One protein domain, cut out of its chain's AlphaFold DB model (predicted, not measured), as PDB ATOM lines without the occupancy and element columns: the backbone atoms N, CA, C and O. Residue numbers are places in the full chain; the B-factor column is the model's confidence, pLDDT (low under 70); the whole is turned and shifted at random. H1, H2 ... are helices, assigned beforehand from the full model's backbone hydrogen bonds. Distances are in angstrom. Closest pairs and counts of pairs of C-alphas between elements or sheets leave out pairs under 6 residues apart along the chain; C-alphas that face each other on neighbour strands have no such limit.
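AT A GLANCE: This is residues 9 to 74 of the 713 residues of an uncharacterized protein of Phycisphaeraceae bacterium (UniProt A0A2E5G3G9). H1 and H4 run the same way along the length of the domain without clearly touching, and H2 runs back slantwise across both, packing on each, so that the centres of these three helices make a triangle. The short H3 sits at one end, between H2 and H4 along the chain, and the tail of residues 65 to 74 reaches to the opposite end, near the turn from H1 to H2. The printed part has 66 residues with four named helices, in the order H1, H2, H3, H4, and no named strand; the class is all helix. The whole is compact, with a radius of gyration of the C-alphas of 11.9 A, and the C-alphas span 38 by 19 by 17 A, H3 and the tail making the two ends of that length.

HOW THE PARTS SIT: Begin with the longest helix, H1, residues 9 to 23, and look from it to H2, residues 30 to 41. They touch, the closest C-alphas being those of Ala 15 and Val 36, 5.2 A apart. They run opposite ways at a steep tilt of 51 degrees. On H2, look next at residues 31 to 35, which alone touch H4, residues 53 to 64. The closest C-alphas there are those of Ala 32 and Leu 60, 5.6 A apart, and the two helices run opposite ways at a steep tilt of 42 degrees. H1 and H4 are close but not clearly touching, with the C-alphas of Leu 11 and Leu 57 closest at 7.7 A. They run the same way at a shallow tilt of 33 degrees, only just short of steep. H3, residues 46 to 51, touches no helix: it is apart from H1, only just apart from H2 with the closest C-alphas at 8.2 A, and it and H4 meet only through their link. Look along the backbones of H1, H2, H3 and H4, and every O i to N i+4 pair is within hydrogen-bond range.

IN THESE COORDINATES: Find C-alpha 9 at (-50.935, -43.184, 6.237); from there H1 runs 21.3 A to C-alpha 23 at (-45.422, -24.062, 13.907). H2 begins at C-alpha 30, at (-45.653, -33.623, 26.230), and runs 16.3 A to C-alpha 41. H3 covers 8.8 A from Ala 46 to Ser 51. H4 runs 16.1 A from Tyr 53 to Leu 64, whose C-alpha is at (-55.671, -33.125, 19.834).

THE WHOLE: Look for the two C-alphas farthest apart at Thr 47 and Ala 71, 38.0 A from each other. The printed part has no cut. The link from H1 to H2 is short, with 6 residues; those from H2 to H3 and from H3 to H4 are tight. The B-factor column gives a mean pLDDT of 77.6 for the printed part, and residues 9 to 11 and 42 to 52 are under 70; H3 has a mean of 59 in this model.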
ATOM      1  N   GLU A   9     -50.765 -44.476   6.918       62.88
ATOM      2  CA  GLU A   9     -50.935 -43.184   6.237       62.88
ATOM      3  C   GLU A   9     -51.598 -42.148   7.156       62.88
ATOM      4  O   GLU A   9     -51.191 -40.987   7.217       62.88
ATOM      5  N   GLN A  10     -52.584 -42.581   7.949       69.31
ATOM      6  CA  GLN A  10     -53.253 -41.709   8.913       69.31
ATOM      7  C   GLN A  10     -52.322 -41.293  10.057       69.31
ATOM      8  O   GLN A  10     -52.540 -40.238  10.653       69.31
ATOM      9  N   LEU A  11     -51.276 -42.071  10.359       69.62
ATOM     10  CA  LEU A  11     -50.267 -41.665  11.332       69.62
ATOM     11  C   LEU A  11     -49.453 -40.469  10.833       69.62
ATOM     12  O   LEU A  11     -49.221 -39.543  11.605       69.62
ATOM     13  N   TRP A  12     -49.026 -40.479   9.568       74.00
ATOM     14  CA  TRP A  12     -48.195 -39.411   8.999       74.00
ATOM     15  C   TRP A  12     -48.948 -38.088   8.963       74.00
ATOM     16  O   TRP A  12     -48.415 -37.065   9.388       74.00
ATOM     17  N   LEU A  13     -50.220 -38.141   8.559       74.94
ATOM     18  CA  LEU A  13     -51.118 -36.990   8.601       74.94
ATOM     19  C   LEU A  13     -51.253 -36.444  10.024       74.94
ATOM     20  O   LEU A  13     -51.083 -35.250  10.246       74.94
ATOM     21  N   VAL A  14     -51.510 -37.310  11.011       76.25
ATOM     22  CA  VAL A  14     -51.648 -36.871  12.406       76.25
ATOM     23  C   VAL A  14     -50.341 -36.270  12.931       76.25
ATOM     24  O   VAL A  14     -50.383 -35.202  13.533       76.25
ATOM     25  N   ALA A  15     -49.195 -36.909  12.684       76.88
ATOM     26  CA  ALA A  15     -47.884 -36.399  13.082       76.88
ATOM     27  C   ALA A  15     -47.613 -35.010  12.488       76.88
ATOM     28  O   ALA A  15     -47.272 -34.080  13.216       76.88
ATOM     29  N   GLY A  16     -47.845 -34.840  11.186       78.88
ATOM     30  CA  GLY A  16     -47.638 -33.554  10.535       78.88
ATOM     31  C   GLY A  16     -48.613 -32.467  10.993       78.88
ATOM     32  O   GLY A  16     -48.201 -31.321  11.142       78.88
ATOM     33  N   MET A  17     -49.871 -32.810  11.300       79.75
ATOM     34  CA  MET A  17     -50.835 -31.857  11.872       79.75
ATOM     35  C   MET A  17     -50.399 -31.355  13.256       79.75
ATOM     36  O   MET A  17     -50.611 -30.189  13.581       79.75
ATOM     37  N   VAL A  18     -49.780 -32.207  14.082       84.19
ATOM     38  CA  VAL A  18     -49.213 -31.769  15.370       84.19
ATOM     39  C   VAL A  18     -48.076 -30.775  15.158       84.19
ATOM     40  O   VAL A  18     -48.034 -29.745  15.833       84.19
ATOM     41  N   GLU A  19     -47.189 -31.042  14.201       79.62
ATOM     42  CA  GLU A  19     -46.107 -30.113  13.861       79.62
ATOM     43  C   GLU A  19     -46.621 -28.799  13.269       79.62
ATOM     44  O   GLU A  19     -46.090 -27.732  13.561       79.62
ATOM     45  N   GLU A  20     -47.700 -28.838  12.497       82.56
ATOM     46  CA  GLU A  20     -48.352 -27.635  11.992       82.56
ATOM     47  C   GLU A  20     -48.910 -26.768  13.122       82.56
ATOM     48  O   GLU A  20     -48.608 -25.577  13.195       82.56
ATOM     49  N   LEU A  21     -49.641 -27.368  14.063       85.56
ATOM     50  CA  LEU A  21     -50.109 -26.663  15.258       85.56
ATOM     51  C   LEU A  21     -48.932 -26.036  16.024       85.56
ATOM     52  O   LEU A  21     -48.996 -24.861  16.395       85.56
ATOM     53  N   ARG A  22     -47.829 -26.777  16.199       83.88
ATOM     54  CA  ARG A  22     -46.601 -26.270  16.833       83.88
ATOM     55  C   ARG A  22     -46.034 -25.059  16.086       83.88
ATOM     56  O   ARG A  22     -45.715 -24.046  16.708       83.88
ATOM     57  N   ASN A  23     -45.952 -25.130  14.759       79.00
ATOM     58  CA  ASN A  23     -45.422 -24.062  13.907       79.00
ATOM     59  C   ASN A  23     -46.280 -22.789  13.923       79.00
ATOM     60  O   ASN A  23     -45.747 -21.690  13.731       79.00
ATOM     61  N   HIS A  24     -47.571 -22.931  14.225       83.25
ATOM     62  CA  HIS A  24     -48.516 -21.836  14.438       83.25
ATOM     63  C   HIS A  24     -48.673 -21.425  15.916       83.25
ATOM     64  O   HIS A  24     -49.578 -20.665  16.257       83.25
ATOM     65  N   GLY A  25     -47.761 -21.863  16.792       81.31
ATOM     66  CA  GLY A  25     -47.655 -21.384  18.174       81.31
ATOM     67  C   GLY A  25     -48.542 -22.112  19.185       81.31
ATOM     68  O   GLY A  25     -48.592 -21.703  20.346       81.31
ATOM     69  N   THR A  26     -49.217 -23.194  18.790       87.62
ATOM     70  CA  THR A  26     -49.961 -24.039  19.727       87.62
ATOM     71  C   THR A  26     -48.989 -24.821  20.608       87.62
ATOM     72  O   THR A  26     -48.107 -25.533  20.124       87.62
ATOM     73  N   ALA A  27     -49.170 -24.730  21.926       86.81
ATOM     74  CA  ALA A  27     -48.412 -25.531  22.877       86.81
ATOM     75  C   ALA A  27     -48.855 -27.002  22.806       86.81
ATOM     76  O   ALA A  27     -49.978 -27.343  23.182       86.81
ATOM     77  N   ILE A  28     -47.964 -27.873  22.335       87.69
ATOM     78  CA  ILE A  28     -48.229 -29.309  22.223       87.69
ATOM     79  C   ILE A  28     -47.980 -29.986  23.579       87.69
ATOM     80  O   ILE A  28     -46.888 -29.852  24.137       87.69
ATOM     81  N   PRO A  29     -48.956 -30.722  24.146       89.50
ATOM     82  CA  PRO A  29     -48.743 -31.472  25.378       89.50
ATOM     83  C   PRO A  29     -47.640 -32.523  25.214       89.50
ATOM     84  O   PRO A  29     -47.613 -33.234  24.212       89.50
ATOM     85  N   LYS A  30     -46.792 -32.684  26.237       85.62
ATOM     86  CA  LYS A  30     -45.653 -33.623  26.230       85.62
ATOM     87  C   LYS A  30     -46.028 -35.045  25.794       85.62
ATOM     88  O   LYS A  30     -45.307 -35.660  25.027       85.62
ATOM     89  N   GLU A  31     -47.178 -35.550  26.239       87.56
ATOM     90  CA  GLU A  31     -47.663 -36.882  25.851       87.56
ATOM     91  C   GLU A  31     -47.938 -36.987  24.339       87.56
ATOM     92  O   GLU A  31     -47.625 -38.002  23.725       87.56
ATOM     93  N   ALA A  32     -48.500 -35.943  23.719       85.50
ATOM     94  CA  ALA A  32     -48.730 -35.928  22.276       85.50
ATOM     95  C   ALA A  32     -47.412 -35.848  21.498       85.50
ATOM     96  O   ALA A  32     -47.244 -36.571  20.519       85.50
ATOM     97  N   ASP A  33     -46.482 -35.018  21.969       82.44
ATOM     98  CA  ASP A  33     -45.132 -34.883  21.417       82.44
ATOM     99  C   ASP A  33     -44.370 -36.221  21.449       82.44
ATOM    100  O   ASP A  33     -43.864 -36.673  20.426       82.44
ATOM    101  N   GLU A  34     -44.393 -36.925  22.586       82.25
ATOM    102  CA  GLU A  34     -43.750 -38.235  22.740       82.25
ATOM    103  C   GLU A  34     -44.347 -39.302  21.811       82.25
ATOM    104  O   GLU A  34     -43.600 -40.118  21.267       82.25
ATOM    105  N   ILE A  35     -45.672 -39.298  21.611       81.19
ATOM    106  CA  ILE A  35     -46.336 -40.210  20.670       81.19
ATOM    107  C   ILE A  35     -45.925 -39.873  19.236       81.19
ATOM    108  O   ILE A  35     -45.505 -40.764  18.509       81.19
ATOM    109  N   VAL A  36     -46.011 -38.608  18.818       79.62
ATOM    110  CA  VAL A  36     -45.638 -38.198  17.452       79.62
ATOM    111  C   VAL A  36     -44.175 -38.510  17.164       79.62
ATOM    112  O   VAL A  36     -43.857 -39.049  16.110       79.62
ATOM    113  N   ARG A  37     -43.280 -38.266  18.114       76.38
ATOM    114  CA  ARG A  37     -41.879 -38.644  17.970       76.38
ATOM    115  C   ARG A  37     -41.705 -40.143  17.758       76.38
ATOM    116  O   ARG A  37     -41.068 -40.570  16.803       76.38
ATOM    117  N   ASP A  38     -42.267 -40.942  18.660       76.94
ATOM    118  CA  ASP A  38     -42.190 -42.398  18.588       76.94
ATOM    119  C   ASP A  38     -42.749 -42.929  17.257       76.94
ATOM    120  O   ASP A  38     -42.258 -43.930  16.736       76.94
ATOM    121  N   ALA A  39     -43.741 -42.233  16.691       75.12
ATOM    122  CA  ALA A  39     -44.328 -42.519  15.389       75.12
ATOM    123  C   ALA A  39     -43.328 -42.307  14.260       75.12
ATOM    124  O   ALA A  39     -43.209 -43.161  13.392       75.12
ATOM    125  N   LEU A  40     -42.638 -41.165  14.274       74.81
ATOM    126  CA  LEU A  40     -41.685 -40.764  13.243       74.81
ATOM    127  C   LEU A  40     -40.417 -41.623  13.281       74.81
ATOM    128  O   LEU A  40     -39.927 -42.021  12.227       74.81
ATOM    129  N   ILE A  41     -39.933 -41.968  14.478       72.31
ATOM    130  CA  ILE A  41     -38.760 -42.836  14.662       72.31
ATOM    131  C   ILE A  41     -39.063 -44.262  14.187       72.31
ATOM    132  O   ILE A  41     -38.272 -44.858  13.462       72.31
ATOM    133  N   ASN A  42     -40.226 -44.810  14.552       68.75
ATOM    134  CA  ASN A  42     -40.582 -46.200  14.243       68.75
ATOM    135  C   ASN A  42     -41.467 -46.347  12.998       68.75
ATOM    136  O   ASN A  42     -42.055 -47.405  12.768       68.75
ATOM    137  N   ILE A  43     -41.542 -45.302  12.174       66.44
ATOM    138  CA  ILE A  43     -42.445 -45.190  11.021       66.44
ATOM    139  C   ILE A  43     -42.257 -46.307   9.983       66.44
ATOM    140  O   ILE A  43     -43.179 -46.640   9.241       66.44
ATOM    141  N   ASN A  44     -41.062 -46.900   9.956       59.09
ATOM    142  CA  ASN A  44     -40.660 -47.971   9.049       59.09
ATOM    143  C   ASN A  44     -40.801 -49.384   9.659       59.09
ATOM    144  O   ASN A  44     -40.488 -50.364   8.987       59.09
ATOM    145  N   VAL A  45     -41.262 -49.524  10.910       61.94
ATOM    146  CA  VAL A  45     -41.307 -50.806  11.638       61.94
ATOM    147  C   VAL A  45     -42.746 -51.331  11.706       61.94
ATOM    148  O   VAL A  45     -43.474 -51.113  12.677       61.94
ATOM    149  N   ALA A  46     -43.175 -52.051  10.664       55.62
ATOM    150  CA  ALA A  46     -44.566 -52.495  10.493       55.62
ATOM    151  C   ALA A  46     -45.125 -53.300  11.688       55.62
ATOM    152  O   ALA A  46     -46.259 -53.074  12.114       55.62
ATOM    153  N   THR A  47     -44.330 -54.192  12.288       54.97
ATOM    154  CA  THR A  47     -44.745 -55.021  13.438       54.97
ATOM    155  C   THR A  47     -44.972 -54.193  14.711       54.97
ATOM    156  O   THR A  47     -45.914 -54.438  15.473       54.97
ATOM    157  N   TYR A  48     -44.146 -53.165  14.928       57.19
ATOM    158  CA  TYR A  48     -44.325 -52.201  16.018       57.19
ATOM    159  C   TYR A  48     -45.616 -51.396  15.821       57.19
ATOM    160  O   TYR A  48     -46.451 -51.287  16.727       57.19
ATOM    161  N   MET A  49     -45.813 -50.919  14.590       62.31
ATOM    162  CA  MET A  49     -46.977 -50.148  14.167       62.31
ATOM    163  C   MET A  49     -48.295 -50.929  14.305       62.31
ATOM    164  O   MET A  49     -49.292 -50.387  14.782       62.31
ATOM    165  N   ALA A  50     -48.316 -52.218  13.963       59.69
ATOM    166  CA  ALA A  50     -49.531 -53.031  14.036       59.69
ATOM    167  C   ALA A  50     -49.955 -53.385  15.477       59.69
ATOM    168  O   ALA A  50     -51.148 -53.521  15.754       59.69
ATOM    169  N   SER A  51     -49.004 -53.532  16.406       64.88
ATOM    170  CA  SER A  51     -49.267 -54.082  17.748       64.88
ATOM    171  C   SER A  51     -49.486 -53.028  18.842       64.88
ATOM    172  O   SER A  51     -50.357 -53.207  19.696       64.88
ATOM    173  N   GLN A  52     -48.732 -51.923  18.836       65.00
ATOM    174  CA  GLN A  52     -48.736 -50.934  19.931       65.00
ATOM    175  C   GLN A  52     -49.458 -49.628  19.573       65.00
ATOM    176  O   GLN A  52     -50.005 -48.938  20.441       65.00
ATOM    177  N   TYR A  53     -49.474 -49.283  18.288       70.38
ATOM    178  CA  TYR A  53     -49.833 -47.947  17.822       70.38
ATOM    179  C   TYR A  53     -51.321 -47.576  17.883       70.38
ATOM    180  O   TYR A  53     -51.614 -46.422  18.209       70.38
ATOM    181  N   PRO A  54     -52.290 -48.494  17.680       75.19
ATOM    182  CA  PRO A  54     -53.709 -48.133  17.726       75.19
ATOM    183  C   PRO A  54     -54.140 -47.475  19.048       75.19
ATOM    184  O   PRO A  54     -54.944 -46.541  19.051       75.19
ATOM    185  N   ARG A  55     -53.570 -47.907  20.185       76.69
ATOM    186  CA  ARG A  55     -53.863 -47.326  21.509       76.69
ATOM    187  C   ARG A  55     -53.256 -45.935  21.676       76.69
ATOM    188  O   ARG A  55     -53.959 -45.021  22.105       76.69
ATOM    189  N   LYS A  56     -51.977 -45.775  21.317       78.94
ATOM    190  CA  LYS A  56     -51.284 -44.476  21.357       78.94
ATOM    191  C   LYS A  56     -51.990 -43.457  20.465       78.94
ATOM    192  O   LYS A  56     -52.216 -42.328  20.880       78.94
ATOM    193  N   LEU A  57     -52.446 -43.874  19.288       74.62
ATOM    194  CA  LEU A  57     -53.128 -42.999  18.339       74.62
ATOM    195  C   LEU A  57     -54.535 -42.594  18.802       74.62
ATOM    196  O   LEU A  57     -54.925 -41.436  18.660       74.62
ATOM    197  N   GLY A  58     -55.280 -43.508  19.436       77.75
ATOM    198  CA  GLY A  58     -56.535 -43.165  20.113       77.75
ATOM    199  C   GLY A  58     -56.333 -42.131  21.226       77.75
ATOM    200  O   GLY A  58     -57.125 -41.197  21.357       77.75
ATOM    201  N   ARG A  59     -55.239 -42.253  21.986       84.25
ATOM    202  CA  ARG A  59     -54.860 -41.281  23.014       84.25
ATOM    203  C   ARG A  59     -54.459 -39.931  22.418       84.25
ATOM    204  O   ARG A  59     -54.961 -38.907  22.872       84.25
ATOM    205  N   LEU A  60     -53.640 -39.930  21.368       82.69
ATOM    206  CA  LEU A  60     -53.243 -38.720  20.650       82.69
ATOM    207  C   LEU A  60     -54.469 -37.962  20.132       82.69
ATOM    208  O   LEU A  60     -54.610 -36.778  20.405       82.69
ATOM    209  N   ARG A  61     -55.426 -38.654  19.498       79.62
ATOM    210  CA  ARG A  61     -56.696 -38.051  19.050       79.62
ATOM    211  C   ARG A  61     -57.450 -37.336  20.176       79.62
ATOM    212  O   ARG A  61     -57.951 -36.239  19.956       79.62
ATOM    213  N   GLN A  62     -57.525 -37.927  21.373       83.44
ATOM    214  CA  GLN A  62     -58.175 -37.288  22.526       83.44
ATOM    215  C   GLN A  62     -57.463 -36.006  22.959       83.44
ATOM    216  O   GLN A  62     -58.128 -35.036  23.311       83.44
ATOM    217  N   ILE A  63     -56.129 -36.006  22.936       86.00
ATOM    218  CA  ILE A  63     -55.331 -34.823  23.269       86.00
ATOM    219  C   ILE A  63     -55.581 -33.725  22.230       86.00
ATOM    220  O   ILE A  63     -55.901 -32.597  22.598       86.00
ATOM    221  N   LEU A  64     -55.504 -34.070  20.940       83.12
ATOM    222  CA  LEU A  64     -55.671 -33.125  19.834       83.12
ATOM    223  C   LEU A  64     -57.078 -32.525  19.764       83.12
ATOM    224  O   LEU A  64     -57.216 -31.353  19.435       83.12
ATOM    225  N   ALA A  65     -58.115 -33.283  20.130       84.06
ATOM    226  CA  ALA A  65     -59.487 -32.777  20.182       84.06
ATOM    227  C   ALA A  65     -59.683 -31.628  21.190       84.06
ATOM    228  O   ALA A  65     -60.671 -30.901  21.099       84.06
ATOM    229  N   GLY A  66     -58.773 -31.479  22.159       84.94
ATOM    230  CA  GLY A  66     -58.796 -30.404  23.150       84.94
ATOM    231  C   GLY A  66     -57.915 -29.200  22.812       84.94
ATOM    232  O   GLY A  66     -57.891 -28.258  23.601       84.94
ATOM    233  N   LEU A  67     -57.173 -29.224  21.699       86.88
ATOM    234  CA  LEU A  67     -56.292 -28.123  21.312       86.88
ATOM    235  C   LEU A  67     -57.044 -27.062  20.508       86.88
ATOM    236  O   LEU A  67     -57.897 -27.366  19.675       86.88
ATOM    237  N   GLU A  68     -56.691 -25.802  20.745       85.56
ATOM    238  CA  GLU A  68     -57.126 -24.697  19.898       85.56
ATOM    239  C   GLU A  68     -56.362 -24.745  18.568       85.56
ATOM    240  O   GLU A  68     -55.143 -24.941  18.552       85.56
ATOM    241  N   ILE A  69     -57.090 -24.577  17.462       87.00
ATOM    242  CA  ILE A  69     -56.523 -24.459  16.117       87.00
ATOM    243  C   ILE A  69     -56.391 -22.959  15.816       87.00
ATOM    244  O   ILE A  69     -57.418 -22.290  15.660       87.00
ATOM    245  N   PRO A  70     -55.166 -22.405  15.758       88.12
ATOM    246  CA  PRO A  70     -54.964 -20.996  15.451       88.12
ATOM    247  C   PRO A  70     -55.546 -20.626  14.086       88.12
ATOM    248  O   PRO A  70     -55.435 -21.386  13.130       88.12
ATOM    249  N   ALA A  71     -56.088 -19.413  13.956       86.44
ATOM    250  CA  ALA A  71     -56.646 -18.926  12.687       86.44
ATOM    251  C   ALA A  71     -55.613 -18.827  11.545       86.44
ATOM    252  O   ALA A  71     -55.990 -18.678  10.388       86.44
ATOM    253  N   THR A  72     -54.321 -18.867  11.872       85.31
ATOM    254  CA  THR A  72     -53.217 -18.876  10.906       85.31
ATOM    255  C   THR A  72     -52.974 -20.244  10.274       85.31
ATOM    256  O   THR A  72     -52.251 -20.311   9.288       85.31
ATOM    257  N   VAL A  73     -53.523 -21.318  10.850       86.06
ATOM    258  CA  VAL A  73     -53.463 -22.665  10.274       86.06
ATOM    259  C   VAL A  73     -54.366 -22.698   9.032       86.06
ATOM    260  O   VAL A  73     -55.542 -22.331   9.150       86.06
ATOM    261  N   PRO A  74     -53.865 -23.119   7.856       84.12
ATOM    262  CA  PRO A  74     -54.684 -23.283   6.661       84.12
ATOM    263  C   PRO A  74     -55.928 -24.144   6.910       84.12
ATOM    264  O   PRO A  74     -55.874 -25.200   7.539       84.12
TER     265      PRO A  74